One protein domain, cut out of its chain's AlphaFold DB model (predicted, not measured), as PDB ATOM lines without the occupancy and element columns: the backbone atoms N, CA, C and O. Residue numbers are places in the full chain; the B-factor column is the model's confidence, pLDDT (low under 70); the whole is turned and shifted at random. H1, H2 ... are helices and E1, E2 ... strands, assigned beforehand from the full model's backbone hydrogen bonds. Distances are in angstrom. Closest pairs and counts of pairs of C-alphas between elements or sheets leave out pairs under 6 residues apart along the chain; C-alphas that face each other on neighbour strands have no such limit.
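AT A GLANCE: This is residues 5 to 116 of the 137 residues of an uncharacterized protein of marine metagenome (UniProt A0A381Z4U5). A small twisted sheet of four strands has H1 packed along one of its faces, while H2 starts at that same face and leads away from it, and H3 folds back on H2 to make a helical hairpin at one end of the long axis. At the other end a loose tail with the short H4 sticks out with residues 100 to 109 and 111 to 116. The printed part has 112 residues with four named helices and four named strands, in the order E1 E2 H1 E3 E4 H2 H3 H4; the sheet runs E1 E2 E4 E3, antiparallel throughout, and the class is mixed. The whole is elongated, spanning 51 by 30 by 25 A, and only just compact, close to loose, with a radius of gyration of the C-alphas of 15.7 A.

IN THESE COORDINATES: E1, residues 5 to 9, begins at C-alpha 5 (-17.005, -8.751, 4.922). E2 is residues 14 to 19, 16.4 A long, and H1 is residues 23 to 35, 18.6 A. E3, residues 44 to 47, comes before E4, residues 50 to 55, 16.8 A. H2 is residues 57 to 69, 18.5 A, and H3 is residues 76 to 89, 19.8 A, beginning at C-alpha 76 (2.462, 3.822, -6.696). H4, residues 108 to 114, ends at C-alpha 114 (-38.114, 1.418, 9.326).

HOW THE PARTS SIT: In the sheet, twisted with C-alphas up to 4.1 A off its best plane, the hairpin E1 and E2 has N 6 and O 17 at 2.8 A. E2 and E4 have N 16 and O 53 at 2.8 A, and the hairpin E3 and E4 has N 44 and O 52 at 2.8 A. E2, H1 and E3 form a split strand-helix-strand unit, two strands running the same way with E4 between them, with a right-handed crossover. H1 and H2 on the same face give two layers, helices on one face of a sheet. H1 runs along the strands, at 20 degrees to E2 on the local plane, at a height over the sheet of 9.5 A; the closest C-alphas of H1 and E2 are those of Ile 26 and Ile 18, 6.0 A apart. H2 stands up from the sheet, its line rising 57 degrees. H1, with residues 32 to 33 alone, only just touches H2, with 3 pairs of C-alphas within 8 A, closest at Tyr 33 and Ala 63, 6.3 A; they are about perpendicular, at 89 degrees. H2 and H3, a helical hairpin, touch at a steep tilt of 45 degrees, opposite ways, with the closest C-alphas at Arg 65 and Phe 83, 5.3 A. H3 and H4 are apart and not on the sheet. O i to N i+4 pairs are within hydrogen-bond range throughout H2 and H3, in 7 of 9 in H1 and in 0 of 3 in H4, where 1 of 4 O i to N i+3 pairs is.

THE WHOLE: The C-alphas farthest apart, those of Thr 75 and Gly 108, are 51.6 A apart. The printed part has no cut, and the link from H3 to H4 is long, with 18 residues. Residues 93 to 116 have pLDDT under 70, against a mean of 79.3 for the printed part.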
ATOM      1  N   THR A   5     -16.393 -10.074   4.908       90.69
ATOM      2  CA  THR A   5     -17.005  -8.751   4.922       90.69
ATOM      3  C   THR A   5     -18.024  -8.654   3.810       90.69
ATOM      4  O   THR A   5     -17.813  -9.124   2.690       90.69
ATOM      5  N   TYR A   6     -19.119  -8.000   4.133       90.12
ATOM      6  CA  TYR A   6     -20.240  -7.762   3.263       90.12
ATOM      7  C   TYR A   6     -20.591  -6.277   3.327       90.12
ATOM      8  O   TYR A   6     -20.363  -5.621   4.344       90.12
ATOM      9  N   TYR A   7     -21.151  -5.746   2.248       88.50
ATOM     10  CA  TYR A   7     -21.395  -4.315   2.091       88.50
ATOM     11  C   TYR A   7     -22.829  -4.112   1.631       88.50
ATOM     12  O   TYR A   7     -23.257  -4.820   0.729       88.50
ATOM     13  N   GLN A   8     -23.543  -3.143   2.189       87.75
ATOM     14  CA  GLN A   8     -24.846  -2.711   1.693       87.75
ATOM     15  C   GLN A   8     -24.829  -1.210   1.470       87.75
ATOM     16  O   GLN A   8     -24.524  -0.440   2.379       87.75
ATOM     17  N   ASP A   9     -25.223  -0.821   0.265       86.50
ATOM     18  CA  ASP A   9     -25.529   0.560  -0.064       86.50
ATOM     19  C   ASP A   9     -26.922   0.917   0.481       86.50
ATOM     20  O   ASP A   9     -27.928   0.305   0.103       86.50
ATOM     21  N   CYS A  10     -26.972   1.880   1.402       82.81
ATOM     22  CA  CYS A  10     -28.198   2.430   1.982       82.81
ATOM     23  C   CYS A  10     -28.468   3.865   1.480       82.81
ATOM     24  O   CYS A  10     -29.207   4.619   2.116       82.81
ATOM     25  N   GLY A  11     -27.863   4.267   0.358       82.19
ATOM     26  CA  GLY A  11     -27.969   5.602  -0.223       82.19
ATOM     27  C   GLY A  11     -26.952   6.566   0.383       82.19
ATOM     28  O   GLY A  11     -25.855   6.729  -0.139       82.19
ATOM     29  N   LEU A  12     -27.309   7.222   1.493       83.00
ATOM     30  CA  LEU A  12     -26.433   8.214   2.145       83.00
ATOM     31  C   LEU A  12     -25.315   7.587   2.989       83.00
ATOM     32  O   LEU A  12     -24.329   8.245   3.313       83.00
ATOM     33  N   TRP A  13     -25.484   6.322   3.358       86.75
ATOM     34  CA  TRP A  13     -24.576   5.581   4.220       86.75
ATOM     35  C   TRP A  13     -24.394   4.178   3.672       86.75
ATOM     36  O   TRP A  13     -25.257   3.651   2.972       86.75
ATOM     37  N   TRP A  14     -23.271   3.569   4.015       89.81
ATOM     38  CA  TRP A  14     -22.981   2.178   3.728       89.81
ATOM     39  C   TRP A  14     -22.900   1.406   5.030       89.81
ATOM     40  O   TRP A  14     -22.213   1.818   5.967       89.81
ATOM     41  N   ALA A  15     -23.591   0.275   5.075       90.00
ATOM     42  CA  ALA A  15     -23.463  -0.678   6.161       90.00
ATOM     43  C   ALA A  15     -22.424  -1.735   5.770       90.00
ATOM     44  O   ALA A  15     -22.473  -2.307   4.679       90.00
ATOM     45  N   VAL A  16     -21.470  -1.984   6.660       91.50
ATOM     46  CA  VAL A  16     -20.411  -2.977   6.489       91.50
ATOM     47  C   VAL A  16     -20.606  -4.039   7.554       91.50
ATOM     48  O   VAL A  16     -20.460  -3.759   8.741       91.50
ATOM     49  N   ALA A  17     -20.963  -5.248   7.128       92.19
ATOM     50  CA  ALA A  17     -21.128  -6.383   8.023       92.19
ATOM     51  C   ALA A  17     -19.882  -7.262   7.988       92.19
ATOM     52  O   ALA A  17     -19.367  -7.577   6.914       92.19
ATOM     53  N   ILE A  18     -19.424  -7.682   9.160       92.62
ATOM     54  CA  ILE A  18     -18.284  -8.575   9.333       92.62
ATOM     55  C   ILE A  18     -18.772  -9.825  10.059       92.62
ATOM     56  O   ILE A  18     -19.420  -9.745  11.103       92.62
ATOM     57  N   THR A  19     -18.430 -10.984   9.504       91.00
ATOM     58  CA  THR A  19     -18.685 -12.292  10.112       91.00
ATOM     59  C   THR A  19     -17.378 -13.003  10.406       91.00
ATOM     60  O   THR A  19     -16.459 -12.936   9.586       91.00
ATOM     61  N   GLY A  20     -17.318 -13.724  11.520       89.06
ATOM     62  CA  GLY A  20     -16.157 -14.499  11.959       89.06
ATOM     63  C   GLY A  20     -16.579 -15.752  12.724       89.06
ATOM     64  O   GLY A  20     -17.763 -15.941  12.998       89.06
ATOM     65  N   GLU A  21     -15.615 -16.616  13.040       88.62
ATOM     66  CA  GLU A  21     -15.865 -17.817  13.850       88.62
ATOM     67  C   GLU A  21     -15.892 -17.469  15.344       88.62
ATOM     68  O   GLU A  21     -16.628 -18.093  16.107       88.62
ATOM     69  N   ALA A  22     -15.152 -16.432  15.745       87.56
ATOM     70  CA  ALA A  22     -15.218 -15.842  17.073       87.56
ATOM     71  C   ALA A  22     -15.363 -14.315  17.020       87.56
ATOM     72  O   ALA A  22     -15.023 -13.647  16.039       87.56
ATOM     73  N   ARG A  23     -15.834 -13.753  18.139       89.62
ATOM     74  CA  ARG A  23     -16.002 -12.307  18.329       89.62
ATOM     75  C   ARG A  23     -14.695 -11.538  18.118       89.62
ATOM     76  O   ARG A  23     -14.701 -10.457  17.534       89.62
ATOM     77  N   GLN A  24     -13.583 -12.110  18.578       89.88
ATOM     78  CA  GLN A  24     -12.254 -11.515  18.462       89.88
ATOM     79  C   GLN A  24     -11.858 -11.289  16.995       89.88
ATOM     80  O   GLN A  24     -11.360 -10.219  16.662       89.88
ATOM     81  N   ASP A  25     -12.178 -12.221  16.099       90.31
ATOM     82  CA  ASP A  25     -11.858 -12.141  14.667       90.31
ATOM     83  C   ASP A  25     -12.549 -10.940  14.016       90.31
ATOM     84  O   ASP A  25     -11.989 -10.249  13.166       90.31
ATOM     85  N   ILE A  26     -13.795 -10.695  14.423       91.50
ATOM     86  CA  ILE A  26     -14.609  -9.583  13.936       91.50
ATOM     87  C   ILE A  26     -14.019  -8.259  14.423       91.50
ATOM     88  O   ILE A  26     -13.887  -7.323  13.634       91.50
ATOM     89  N   VAL A  27     -13.620  -8.196  15.698       91.19
ATOM     90  CA  VAL A  27     -12.958  -7.020  16.277       91.19
ATOM     91  C   VAL A  27     -11.645  -6.732  15.548       91.19
ATOM     92  O   VAL A  27     -11.446  -5.616  15.068       91.19
ATOM     93  N   GLU A  28     -10.789  -7.736  15.372       91.31
ATOM     94  CA  GLU A  28      -9.513  -7.603  14.664       91.31
ATOM     95  C   GLU A  28      -9.699  -7.145  13.216       91.31
ATOM     96  O   GLU A  28      -9.018  -6.227  12.755       91.31
ATOM     97  N   GLN A  29     -10.677  -7.715  12.508       91.38
ATOM     98  CA  GLN A  29     -11.012  -7.285  11.155       91.38
ATOM     99  C   GLN A  29     -11.533  -5.839  11.123       91.38
ATOM    100  O   GLN A  29     -11.217  -5.092  10.190       91.38
ATOM    101  N   SER A  30     -12.310  -5.424  12.130       91.31
ATOM    102  CA  SER A  30     -12.851  -4.063  12.233       91.31
ATOM    103  C   SER A  30     -11.765  -3.005  12.465       91.31
ATOM    104  O   SER A  30     -11.896  -1.881  11.970       91.31
ATOM    105  N   TYR A  31     -10.646  -3.363  13.112       90.12
ATOM    106  CA  TYR A  31      -9.534  -2.436  13.333       90.12
ATOM    107  C   TYR A  31      -8.884  -1.958  12.040       90.12
ATOM    108  O   TYR A  31      -8.455  -0.811  11.979       90.12
ATOM    109  N   SER A  32      -8.872  -2.770  10.980       88.38
ATOM    110  CA  SER A  32      -8.404  -2.315   9.663       88.38
ATOM    111  C   SER A  32      -9.226  -1.120   9.162       88.38
ATOM    112  O   SER A  32      -8.677  -0.106   8.737       88.38
ATOM    113  N   TYR A  33     -10.554  -1.184   9.300       91.56
ATOM    114  CA  TYR A  33     -11.447  -0.089   8.912       91.56
ATOM    115  C   TYR A  33     -11.319   1.123   9.835       91.56
ATOM    116  O   TYR A  33     -11.420   2.258   9.371       91.56
ATOM    117  N   TRP A  34     -11.081   0.901  11.129       88.69
ATOM    118  CA  TRP A  34     -10.906   1.978  12.105       88.69
ATOM    119  C   TRP A  34      -9.586   2.733  11.899       88.69
ATOM    120  O   TRP A  34      -9.591   3.955  11.771       88.69
ATOM    121  N   ASN A  35      -8.475   2.005  11.745       89.00
ATOM    122  CA  ASN A  35      -7.142   2.558  11.477       89.00
ATOM    123  C   ASN A  35      -7.081   3.347  10.164       89.00
ATOM    124  O   ASN A  35      -6.216   4.199   9.985       89.00
ATOM    125  N   HIS A  36      -7.986   3.048   9.235       89.94
ATOM    126  CA  HIS A  36      -8.114   3.749   7.965       89.94
ATOM    127  C   HIS A  36      -9.312   4.713   7.924       89.94
ATOM    128  O   HIS A  36      -9.696   5.166   6.847       89.94
ATOM    129  N   HIS A  37      -9.871   5.056   9.089       87.75
ATOM    130  CA  HIS A  37     -10.889   6.091   9.293       87.75
ATOM    131  C   HIS A  37     -12.206   5.888   8.527       87.75
ATOM    132  O   HIS A  37     -12.907   6.855   8.215       87.75
ATOM    133  N   ALA A  38     -12.592   4.637   8.262       85.94
ATOM    134  CA  ALA A  38     -13.888   4.342   7.651       85.94
ATOM    135  C   ALA A  38     -15.058   4.706   8.584       85.94
ATOM    136  O   ALA A  38     -16.142   5.051   8.118       85.94
ATOM    137  N   TRP A  39     -14.850   4.619   9.899       84.81
ATOM    138  CA  TRP A  39     -15.888   4.676  10.925       84.81
ATOM    139  C   TRP A  39     -15.288   5.045  12.290       84.81
ATOM    140  O   TRP A  39     -14.071   4.985  12.467       84.81
ATOM    141  N   ASP A  40     -16.141   5.405  13.250       78.31
ATOM    142  CA  ASP A  40     -15.711   6.057  14.495       78.31
ATOM    143  C   ASP A  40     -15.620   5.096  15.710       78.31
ATOM    144  O   ASP A  40     -15.339   5.539  16.819       78.31
ATOM    145  N   GLY A  41     -15.765   3.775  15.501       73.19
ATOM    146  CA  GLY A  41     -15.270   2.749  16.438       73.19
ATOM    147  C   GLY A  41     -16.292   1.915  17.228       73.19
ATOM    148  O   GLY A  41     -15.865   1.076  18.018       73.19
ATOM    149  N   GLU A  42     -17.608   2.069  17.027       82.19
ATOM    150  CA  GLU A  42     -18.624   1.277  17.752       82.19
ATOM    151  C   GLU A  42     -19.376   0.269  16.871       82.19
ATOM    152  O   GLU A  42     -20.175   0.643  16.006       82.19
ATOM    153  N   LEU A  43     -19.084  -1.030  17.043       87.38
ATOM    154  CA  LEU A  43     -19.744  -2.106  16.293       87.38
ATOM    155  C   LEU A  43     -21.155  -2.334  16.840       87.38
ATOM    156  O   LEU A  43     -21.332  -2.617  18.023       87.38
ATOM    157  N   THR A  44     -22.149  -2.341  15.957       90.44
ATOM    158  CA  THR A  44     -23.480  -2.864  16.261       90.44
ATOM    159  C   THR A  44     -23.456  -4.387  16.146       90.44
ATOM    160  O   THR A  44     -23.462  -4.950  15.050       90.44
ATOM    161  N   TRP A  45     -23.404  -5.068  17.288       87.75
ATOM    162  CA  TRP A  45     -23.424  -6.529  17.364       87.75
ATOM    163  C   TRP A  45     -24.844  -7.061  17.202       87.75
ATOM    164  O   TRP A  45     -25.749  -6.613  17.901       87.75
ATOM    165  N   TRP A  46     -25.039  -8.034  16.310       85.88
ATOM    166  CA  TRP A  46     -26.311  -8.767  16.222       85.88
ATOM    167  C   TRP A  46     -26.202 -10.140  16.889       85.88
ATOM    168  O   TRP A  46     -27.164 -10.608  17.493       85.88
ATOM    169  N   CYS A  47     -25.026 -10.769  16.821       84.06
ATOM    170  CA  CYS A  47     -24.670 -11.970  17.578       84.06
ATOM    171  C   CYS A  47     -23.140 -12.095  17.700       84.06
ATOM    172  O   CYS A  47     -22.402 -11.267  17.170       84.06
ATOM    173  N   ASP A  48     -22.643 -13.138  18.369       86.06
ATOM    174  CA  ASP A  48     -21.201 -13.328  18.604       86.06
ATOM    175  C   ASP A  48     -20.367 -13.522  17.328       86.06
ATOM    176  O   ASP A  48     -19.152 -13.329  17.345       86.06
ATOM    177  N   THR A  49     -21.017 -13.873  16.220       88.62
ATOM    178  CA  THR A  49     -20.385 -14.151  14.924       88.62
ATOM    179  C   THR A  49     -20.791 -13.160  13.830       88.62
ATOM    180  O   THR A  49     -20.433 -13.357  12.665       88.62
ATOM    181  N   PHE A  50     -21.497 -12.074  14.179       87.62
ATOM    182  CA  PHE A  50     -21.964 -11.060  13.230       87.62
ATOM    183  C   PHE A  50     -22.042  -9.662  13.863       87.62
ATOM    184  O   PHE A  50     -22.793  -9.431  14.817       87.62
ATOM    185  N   ALA A  51     -21.334  -8.704  13.267       90.88
ATOM    186  CA  ALA A  51     -21.422  -7.292  13.628       90.88
ATOM    187  C   ALA A  51     -21.487  -6.394  12.395       90.88
ATOM    188  O   ALA A  51     -21.010  -6.758  11.320       90.88
ATOM    189  N   VAL A  52     -22.045  -5.200  12.573       91.38
ATOM    190  CA  VAL A  52     -22.199  -4.193  11.524       91.38
ATOM    191  C   VAL A  52     -21.678  -2.853  12.017       91.38
ATOM    192  O   VAL A  52     -21.854  -2.504  13.182       91.38
ATOM    193  N   PHE A  53     -21.091  -2.072  11.122       91.62
ATOM    194  CA  PHE A  53     -20.939  -0.636  11.324       91.62
ATOM    195  C   PHE A  53     -21.443   0.146  10.117       91.62
ATOM    196  O   PHE A  53     -21.450  -0.353   8.990       91.62
ATOM    197  N   ALA A  54     -21.856   1.387  10.359       90.56
ATOM    198  CA  ALA A  54     -22.204   2.330   9.310       90.56
ATOM    199  C   ALA A  54     -21.020   3.259   9.016       90.56
ATOM    200  O   ALA A  54     -20.279   3.665   9.911       90.56
ATOM    201  N   CYS A  55     -20.855   3.617   7.750       90.50
ATOM    202  CA  CYS A  55     -19.849   4.564   7.292       90.50
ATOM    203  C   CYS A  55     -20.385   5.385   6.124       90.50
ATOM    204  O   CYS A  55     -21.365   5.007   5.479       90.50
ATOM    205  N   LYS A  56     -19.745   6.520   5.837       89.88
ATOM    206  CA  LYS A  56     -20.026   7.230   4.589       89.88
ATOM    207  C   LYS A  56     -19.298   6.547   3.419       89.88
ATOM    208  O   LYS A  56     -18.179   6.065   3.632       89.88
ATOM    209  N   PRO A  57     -19.865   6.534   2.199       90.12
ATOM    210  CA  PRO A  57     -19.232   5.906   1.036       90.12
ATOM    211  C   PRO A  57     -17.804   6.408   0.777       90.12
ATOM    212  O   PRO A  57     -16.914   5.633   0.430       90.12
ATOM    213  N   GLU A  58     -17.562   7.703   0.986       92.19
ATOM    214  CA  GLU A  58     -16.269   8.342   0.724       92.19
ATOM    215  C   GLU A  58     -15.234   7.921   1.770       92.19
ATOM    216  O   GLU A  58     -14.101   7.605   1.414       92.19
ATOM    217  N   LYS A  59     -15.645   7.834   3.046       93.38
ATOM    218  CA  LYS A  59     -14.801   7.306   4.130       93.38
ATOM    219  C   LYS A  59     -14.420   5.847   3.878       93.38
ATOM    220  O   LYS A  59     -13.269   5.474   4.078       93.38
ATOM    221  N   LEU A  60     -15.358   5.020   3.408       92.56
ATOM    222  CA  LEU A  60     -15.066   3.624   3.073       92.56
ATOM    223  C   LEU A  60     -14.088   3.516   1.899       92.56
ATOM    224  O   LEU A  60     -13.130   2.747   1.966       92.56
ATOM    225  N   ARG A  61     -14.307   4.293   0.833       93.94
ATOM    226  CA  ARG A  61     -13.419   4.317  -0.336       93.94
ATOM    227  C   ARG A  61     -12.004   4.736   0.043       93.94
ATOM    228  O   ARG A  61     -11.045   4.069  -0.342       93.94
ATOM    229  N   GLU A  62     -11.886   5.796   0.833       94.62
ATOM    230  CA  GLU A  62     -10.608   6.277   1.350       94.62
ATOM    231  C   GLU A  62      -9.934   5.226   2.239       94.62
ATOM    232  O   GLU A  62      -8.739   4.968   2.107       94.62
ATOM    233  N   ALA A  63     -10.702   4.524   3.075       93.88
ATOM    234  CA  ALA A  63     -10.159   3.462   3.909       93.88
ATOM    235  C   ALA A  63      -9.587   2.292   3.092       93.88
ATOM    236  O   ALA A  63      -8.506   1.778   3.390       93.88
ATOM    237  N   VAL A  64     -10.281   1.892   2.021       93.19
ATOM    238  CA  VAL A  64      -9.803   0.860   1.085       93.19
ATOM    239  C   VAL A  64      -8.520   1.311   0.388       93.19
ATOM    240  O   VAL A  64      -7.589   0.511   0.240       93.19
ATOM    241  N   ARG A  65      -8.443   2.594   0.012       94.06
ATOM    242  CA  ARG A  65      -7.245   3.200  -0.574       94.06
ATOM    243  C   ARG A  65      -6.075   3.166   0.400       94.06
ATOM    244  O   ARG A  65      -5.048   2.572   0.085       94.06
ATOM    245  N   ASN A  66      -6.247   3.679   1.612       93.12
ATOM    246  CA  ASN A  66      -5.209   3.668   2.644       93.12
ATOM    247  C   ASN A  66      -4.732   2.244   2.963       93.12
ATOM    248  O   ASN A  66      -3.530   1.985   3.043       93.12
ATOM    249  N   GLY A  67      -5.651   1.280   3.010       90.94
ATOM    250  CA  GLY A  67      -5.304  -0.130   3.157       90.94
ATOM    251  C   GLY A  67      -4.471  -0.690   1.997       90.94
ATOM    252  O   GLY A  67      -3.640  -1.578   2.216       90.94
ATOM    253  N   ALA A  68      -4.668  -0.226   0.759       90.44
ATOM    254  CA  ALA A  68      -3.848  -0.623  -0.393       90.44
ATOM    255  C   ALA A  68      -2.448   0.019  -0.359       90.44
ATOM    256  O   ALA A  68      -1.462  -0.634  -0.722       90.44
ATOM    257  N   TYR A  69      -2.368   1.252   0.147       91.19
ATOM    258  CA  TYR A  69      -1.156   2.069   0.242       91.19
ATOM    259  C   TYR A  69      -0.318   1.806   1.504       91.19
ATOM    260  O   TYR A  69       0.832   2.226   1.568       91.19
ATOM    261  N   SER A  70      -0.844   1.047   2.469       89.00
ATOM    262  CA  SER A  70      -0.177   0.687   3.735       89.00
ATOM    263  C   SER A  70       1.181  -0.018   3.598       89.00
ATOM    264  O   SER A  70       1.903  -0.161   4.581       89.00
ATOM    265  N   ARG A  71       1.532  -0.486   2.394       86.00
ATOM    266  CA  ARG A  71       2.746  -1.255   2.119       86.00
ATOM    267  C   ARG A  71       3.788  -0.410   1.375       86.00
ATOM    268  O   ARG A  71       3.619  -0.173   0.169       86.00
ATOM    269  N   PRO A  72       4.844   0.060   2.069       83.75
ATOM    270  CA  PRO A  72       5.812   0.996   1.509       83.75
ATOM    271  C   PRO A  72       6.661   0.384   0.388       83.75
ATOM    272  O   PRO A  72       7.134   1.114  -0.474       83.75
ATOM    273  N   GLU A  73       6.805  -0.940   0.345       91.06
ATOM    274  CA  GLU A  73       7.603  -1.654  -0.655       91.06
ATOM    275  C   GLU A  73       6.988  -1.660  -2.065       91.06
ATOM    276  O   GLU A  73       7.683  -1.948  -3.036       91.06
ATOM    277  N   ARG A  74       5.691  -1.350  -2.191       91.81
ATOM    278  CA  ARG A  74       4.993  -1.291  -3.483       91.81
ATOM    279  C   ARG A  74       5.227   0.043  -4.176       91.81
ATOM    280  O   ARG A  74       5.231   1.086  -3.527       91.81
ATOM    281  N   THR A  75       5.313   0.018  -5.497       94.75
ATOM    282  CA  THR A  75       5.271   1.224  -6.330       94.75
ATOM    283  C   THR A  75       3.873   1.849  -6.320       94.75
ATOM    284  O   THR A  75       2.874   1.166  -6.083       94.75
ATOM    285  N   ASP A  76       3.764   3.138  -6.647       92.88
ATOM    286  CA  ASP A  76       2.462   3.822  -6.696       92.88
ATOM    287  C   ASP A  76       1.501   3.184  -7.706       92.88
ATOM    288  O   ASP A  76       0.311   3.041  -7.433       92.88
ATOM    289  N   LYS A  77       2.022   2.692  -8.838       94.19
ATOM    290  CA  LYS A  77       1.224   1.972  -9.840       94.19
ATOM    291  C   LYS A  77       0.639   0.670  -9.287       94.19
ATOM    292  O   LYS A  77      -0.501   0.331  -9.593       94.19
ATOM    293  N   GLU A  78       1.401  -0.065  -8.480       94.06
ATOM    294  CA  GLU A  78       0.923  -1.292  -7.835       94.06
ATOM    295  C   GLU A  78      -0.089  -1.000  -6.727       94.06
ATOM    296  O   GLU A  78      -1.075  -1.725  -6.595       94.06
ATOM    297  N   ARG A  79       0.129   0.067  -5.949       93.38
ATOM    298  CA  ARG A  79      -0.806   0.509  -4.904       93.38
ATOM    299  C   ARG A  79      -2.144   0.930  -5.500       93.38
ATOM    300  O   ARG A  79      -3.181   0.486  -5.015       93.38
ATOM    301  N   GLU A  80      -2.120   1.717  -6.573       94.06
ATOM    302  CA  GLU A  80      -3.334   2.162  -7.259       94.06
ATOM    303  C   GLU A  80      -4.077   0.988  -7.901       94.06
ATOM    304  O   GLU A  80      -5.284   0.844  -7.725       94.06
ATOM    305  N   ARG A  81      -3.355   0.072  -8.558       94.38
ATOM    306  CA  ARG A  81      -3.953  -1.157  -9.090       94.38
ATOM    307  C   ARG A  81      -4.637  -1.975  -7.990       94.38
ATOM    308  O   ARG A  81      -5.760  -2.429  -8.179       94.38
ATOM    309  N   LEU A  82      -3.977  -2.161  -6.845       93.62
ATOM    310  CA  LEU A  82      -4.540  -2.909  -5.720       93.62
ATOM    311  C   LEU A  82      -5.768  -2.212  -5.121       93.62
ATOM    312  O   LEU A  82      -6.703  -2.888  -4.695       93.62
ATOM    313  N   PHE A  83      -5.764  -0.880  -5.063       94.50
ATOM    314  CA  PHE A  83      -6.929  -0.101  -4.655       94.50
ATOM    315  C   PHE A  83      -8.116  -0.369  -5.584       94.50
ATOM    316  O   PHE A  83      -9.168  -0.773  -5.093       94.50
ATOM    317  N   GLU A  84      -7.932  -0.230  -6.898       94.06
ATOM    318  CA  GLU A  84      -8.989  -0.470  -7.888       94.06
ATOM    319  C   GLU A  84      -9.499  -1.918  -7.842       94.06
ATOM    320  O   GLU A  84     -10.705  -2.151  -7.828       94.06
ATOM    321  N   GLU A  85      -8.604  -2.906  -7.717       93.38
ATOM    322  CA  GLU A  85      -8.982  -4.317  -7.563       93.38
ATOM    323  C   GLU A  85      -9.820  -4.555  -6.293       93.38
ATOM    324  O   GLU A  85     -10.841  -5.246  -6.333       93.38
ATOM    325  N   ARG A  86      -9.422  -3.970  -5.154       90.62
ATOM    326  CA  ARG A  86     -10.156  -4.099  -3.884       90.62
ATOM    327  C   ARG A  86     -11.490  -3.372  -3.914       90.62
ATOM    328  O   ARG A  86     -12.472  -3.912  -3.415       90.62
ATOM    329  N   TRP A  87     -11.525  -2.175  -4.487       91.19
ATOM    330  CA  TRP A  87     -12.743  -1.388  -4.615       91.19
ATOM    331  C   TRP A  87     -13.742  -2.070  -5.555       91.19
ATOM    332  O   TRP A  87     -14.906  -2.217  -5.203       91.19
ATOM    333  N   ALA A  88     -13.287  -2.606  -6.690       89.12
ATOM    334  CA  ALA A  88     -14.131  -3.370  -7.610       89.12
ATOM    335  C   ALA A  88     -14.645  -4.695  -7.010       89.12
ATOM    336  O   ALA A  88     -15.704  -5.193  -7.403       89.12
ATOM    337  N   ALA A  89     -13.913  -5.282  -6.057       86.31
ATOM    338  CA  ALA A  89     -14.359  -6.469  -5.331       86.31
ATOM    339  C   ALA A  89     -15.500  -6.172  -4.340       86.31
ATOM    340  O   ALA A  89     -16.234  -7.090  -3.961       86.31
ATOM    341  N   ILE A  90     -15.678  -4.910  -3.940       87.06
ATOM    342  CA  ILE A  90     -16.799  -4.482  -3.108       87.06
ATOM    343  C   ILE A  90     -18.062  -4.447  -3.971       87.06
ATOM    344  O   ILE A  90     -18.300  -3.532  -4.754       87.06
ATOM    345  N   LYS A  91     -18.895  -5.476  -3.809       77.69
ATOM    346  CA  LYS A  91     -20.209  -5.572  -4.447       77.69
ATOM    347  C   LYS A  91     -21.286  -5.345  -3.387       77.69
ATOM    348  O   LYS A  91     -21.403  -6.192  -2.497       77.69
ATOM    349  N   PRO A  92     -22.060  -4.244  -3.456       72.06
ATOM    350  CA  PRO A  92     -23.189  -4.039  -2.562       72.06
ATOM    351  C   PRO A  92     -24.156  -5.222  -2.648       72.06
ATOM    352  O   PRO A  92     -24.593  -5.614  -3.729       72.06
ATOM    353  N   MET A  93     -24.495  -5.791  -1.502       68.81
ATOM    354  CA  MET A  93     -25.504  -6.821  -1.319       68.81
ATOM    355  C   MET A  93     -26.545  -6.315  -0.323       68.81
ATOM    356  O   MET A  93     -26.240  -5.544   0.579       68.81
ATOM    357  N   ARG A  94     -27.799  -6.746  -0.469       60.28
ATOM    358  CA  ARG A  94     -28.834  -6.453   0.530       60.28
ATOM    359  C   ARG A  94     -28.709  -7.443   1.693       60.28
ATOM    360  O   ARG A  94     -28.911  -8.638   1.493       60.28
ATOM    361  N   PHE A  95     -28.441  -6.953   2.907       57.03
ATOM    362  CA  PHE A  95     -28.339  -7.749   4.140       57.03
ATOM    363  C   PHE A  95     -29.643  -8.429   4.551       57.03
ATOM    364  O   PHE A  95     -29.609  -9.421   5.278       57.03
ATOM    365  N   LEU A  96     -30.781  -7.934   4.053       53.72
ATOM    366  CA  LEU A  96     -32.123  -8.377   4.445       53.72
ATOM    367  C   LEU A  96     -32.381  -9.889   4.259       53.72
ATOM    368  O   LEU A  96     -33.336 -10.407   4.825       53.72
ATOM    369  N   GLY A  97     -31.554 -10.599   3.481       42.41
ATOM    370  CA  GLY A  97     -31.671 -12.044   3.248       42.41
ATOM    371  C   GLY A  97     -30.649 -12.930   3.971       42.41
ATOM    372  O   GLY A  97     -30.732 -14.145   3.843       42.41
ATOM    373  N   MET A  98     -29.675 -12.371   4.701       45.75
ATOM    374  CA  MET A  98     -28.617 -13.169   5.347       45.75
ATOM    375  C   MET A  98     -28.938 -13.556   6.794       45.75
ATOM    376  O   MET A  98     -28.501 -14.609   7.250       45.75
ATOM    377  N   ALA A  99     -29.755 -12.764   7.492       43.41
ATOM    378  CA  ALA A  99     -30.240 -13.107   8.829       43.41
ATOM    379  C   ALA A  99     -31.292 -14.238   8.815       43.41
ATOM    380  O   ALA A  99     -31.596 -14.801   9.856       43.41
ATOM    381  N   SER A 100     -31.858 -14.603   7.659       41.25
ATOM    382  CA  SER A 100     -32.963 -15.571   7.580       41.25
ATOM    383  C   SER A 100     -32.538 -17.033   7.395       41.25
ATOM    384  O   SER A 100     -33.399 -17.910   7.427       41.25
ATOM    385  N   GLN A 101     -31.245 -17.329   7.214       40.56
ATOM    386  CA  GLN A 101     -30.770 -18.696   6.931       40.56
ATOM    387  C   GLN A 101     -30.202 -19.456   8.140       40.56
ATOM    388  O   GLN A 101     -29.683 -20.557   7.990       40.56
ATOM    389  N   GLY A 102     -30.347 -18.928   9.353       39.31
ATOM    390  CA  GLY A 102     -29.937 -19.636  10.562       39.31
ATOM    391  C   GLY A 102     -30.587 -19.031  11.789       39.31
ATOM    392  O   GLY A 102     -30.060 -18.075  12.340       39.31
ATOM    393  N   HIS A 103     -31.703 -19.633  12.203       36.88
ATOM    394  CA  HIS A 103     -32.583 -19.240  13.308       36.88
ATOM    395  C   HIS A 103     -33.528 -18.066  13.014       36.88
ATOM    396  O   HIS A 103     -33.177 -17.048  12.433       36.88
ATOM    397  N   THR A 104     -34.788 -18.256  13.399       35.34
ATOM    398  CA  THR A 104     -35.851 -17.252  13.362       35.34
ATOM    399  C   THR A 104     -35.482 -16.089  14.277       35.34
ATOM    400  O   THR A 104     -35.623 -16.199  15.494       35.34
ATOM    401  N   TYR A 105     -35.025 -14.975  13.707       42.88
ATOM    402  CA  TYR A 105     -34.913 -13.721  14.446       42.88
ATOM    403  C   TYR A 105     -36.231 -12.962  14.358       42.88
ATOM    404  O   TYR A 105     -36.913 -12.962  13.331       42.88
ATOM    405  N   ASN A 106     -36.612 -12.357  15.479       35.88
ATOM    406  CA  ASN A 106     -37.901 -11.717  15.661       35.88
ATOM    407  C   ASN A 106     -38.000 -10.484  14.742       35.88
ATOM    408  O   ASN A 106     -37.485  -9.412  15.049       35.88
ATOM    409  N   LEU A 107     -38.661 -10.653  13.593       40.28
ATOM    410  CA  LEU A 107     -38.873  -9.626  12.565       40.28
ATOM    411  C   LEU A 107     -39.551  -8.354  13.114       40.28
ATOM    412  O   LEU A 107     -39.457  -7.299  12.493       40.28
ATOM    413  N   GLY A 108     -40.194  -8.423  14.287       36.66
ATOM    414  CA  GLY A 108     -40.933  -7.317  14.900       36.66
ATOM    415  C   GLY A 108     -40.115  -6.055  15.208       36.66
ATOM    416  O   GLY A 108     -40.668  -4.964  15.107       36.66
ATOM    417  N   GLN A 109     -38.814  -6.155  15.517       36.75
ATOM    418  CA  GLN A 109     -37.987  -4.959  15.775       36.75
ATOM    419  C   GLN A 109     -37.540  -4.244  14.490       36.75
ATOM    420  O   GLN A 109     -37.461  -3.021  14.464       36.75
ATOM    421  N   ILE A 110     -37.332  -4.981  13.392       36.91
ATOM    422  CA  ILE A 110     -36.848  -4.416  12.118       36.91
ATOM    423  C   ILE A 110     -37.941  -3.586  11.419       36.91
ATOM    424  O   ILE A 110     -37.645  -2.582  10.766       36.91
ATOM    425  N   PHE A 111     -39.213  -3.980  11.561       33.00
ATOM    426  CA  PHE A 111     -40.345  -3.237  10.992       33.00
ATOM    427  C   PHE A 111     -40.676  -1.954  11.767       33.00
ATOM    428  O   PHE A 111     -41.079  -0.966  11.151       33.00
ATOM    429  N   ALA A 112     -40.487  -1.939  13.091       35.47
ATOM    430  CA  ALA A 112     -40.785  -0.774  13.924       35.47
ATOM    431  C   ALA A 112     -39.846   0.413  13.637       35.47
ATOM    432  O   ALA A 112     -40.310   1.549  13.564       35.47
ATOM    433  N   GLU A 113     -38.557   0.163  13.388       39.44
ATOM    434  CA  GLU A 113     -37.567   1.230  13.162       39.44
ATOM    435  C   GLU A 113     -37.564   1.772  11.719       39.44
ATOM    436  O   GLU A 113     -37.231   2.933  11.503       39.44
ATOM    437  N   ASN A 114     -38.013   0.984  10.733       41.19
ATOM    438  CA  ASN A 114     -38.114   1.418   9.326       41.19
ATOM    439  C   ASN A 114     -39.448   2.092   8.961       41.19
ATOM    440  O   ASN A 114     -39.574   2.645   7.870       41.19
ATOM    441  N   SER A 115     -40.452   2.037   9.844       35.75
ATOM    442  CA  SER A 115     -41.759   2.681   9.624       35.75
ATOM    443  C   SER A 115     -41.830   4.095  10.204       35.75
ATOM    444  O   SER A 115     -42.769   4.835   9.911       35.75
ATOM    445  N   ALA A 116     -40.853   4.484  11.028       35.44
ATOM    446  CA  ALA A 116     -40.749   5.843  11.525       35.44
ATOM    447  C   ALA A 116     -40.166   6.734  10.413       35.44
ATOM    448  O   ALA A 116     -39.031   6.505   9.983       35.44
TER     449      ALA A 116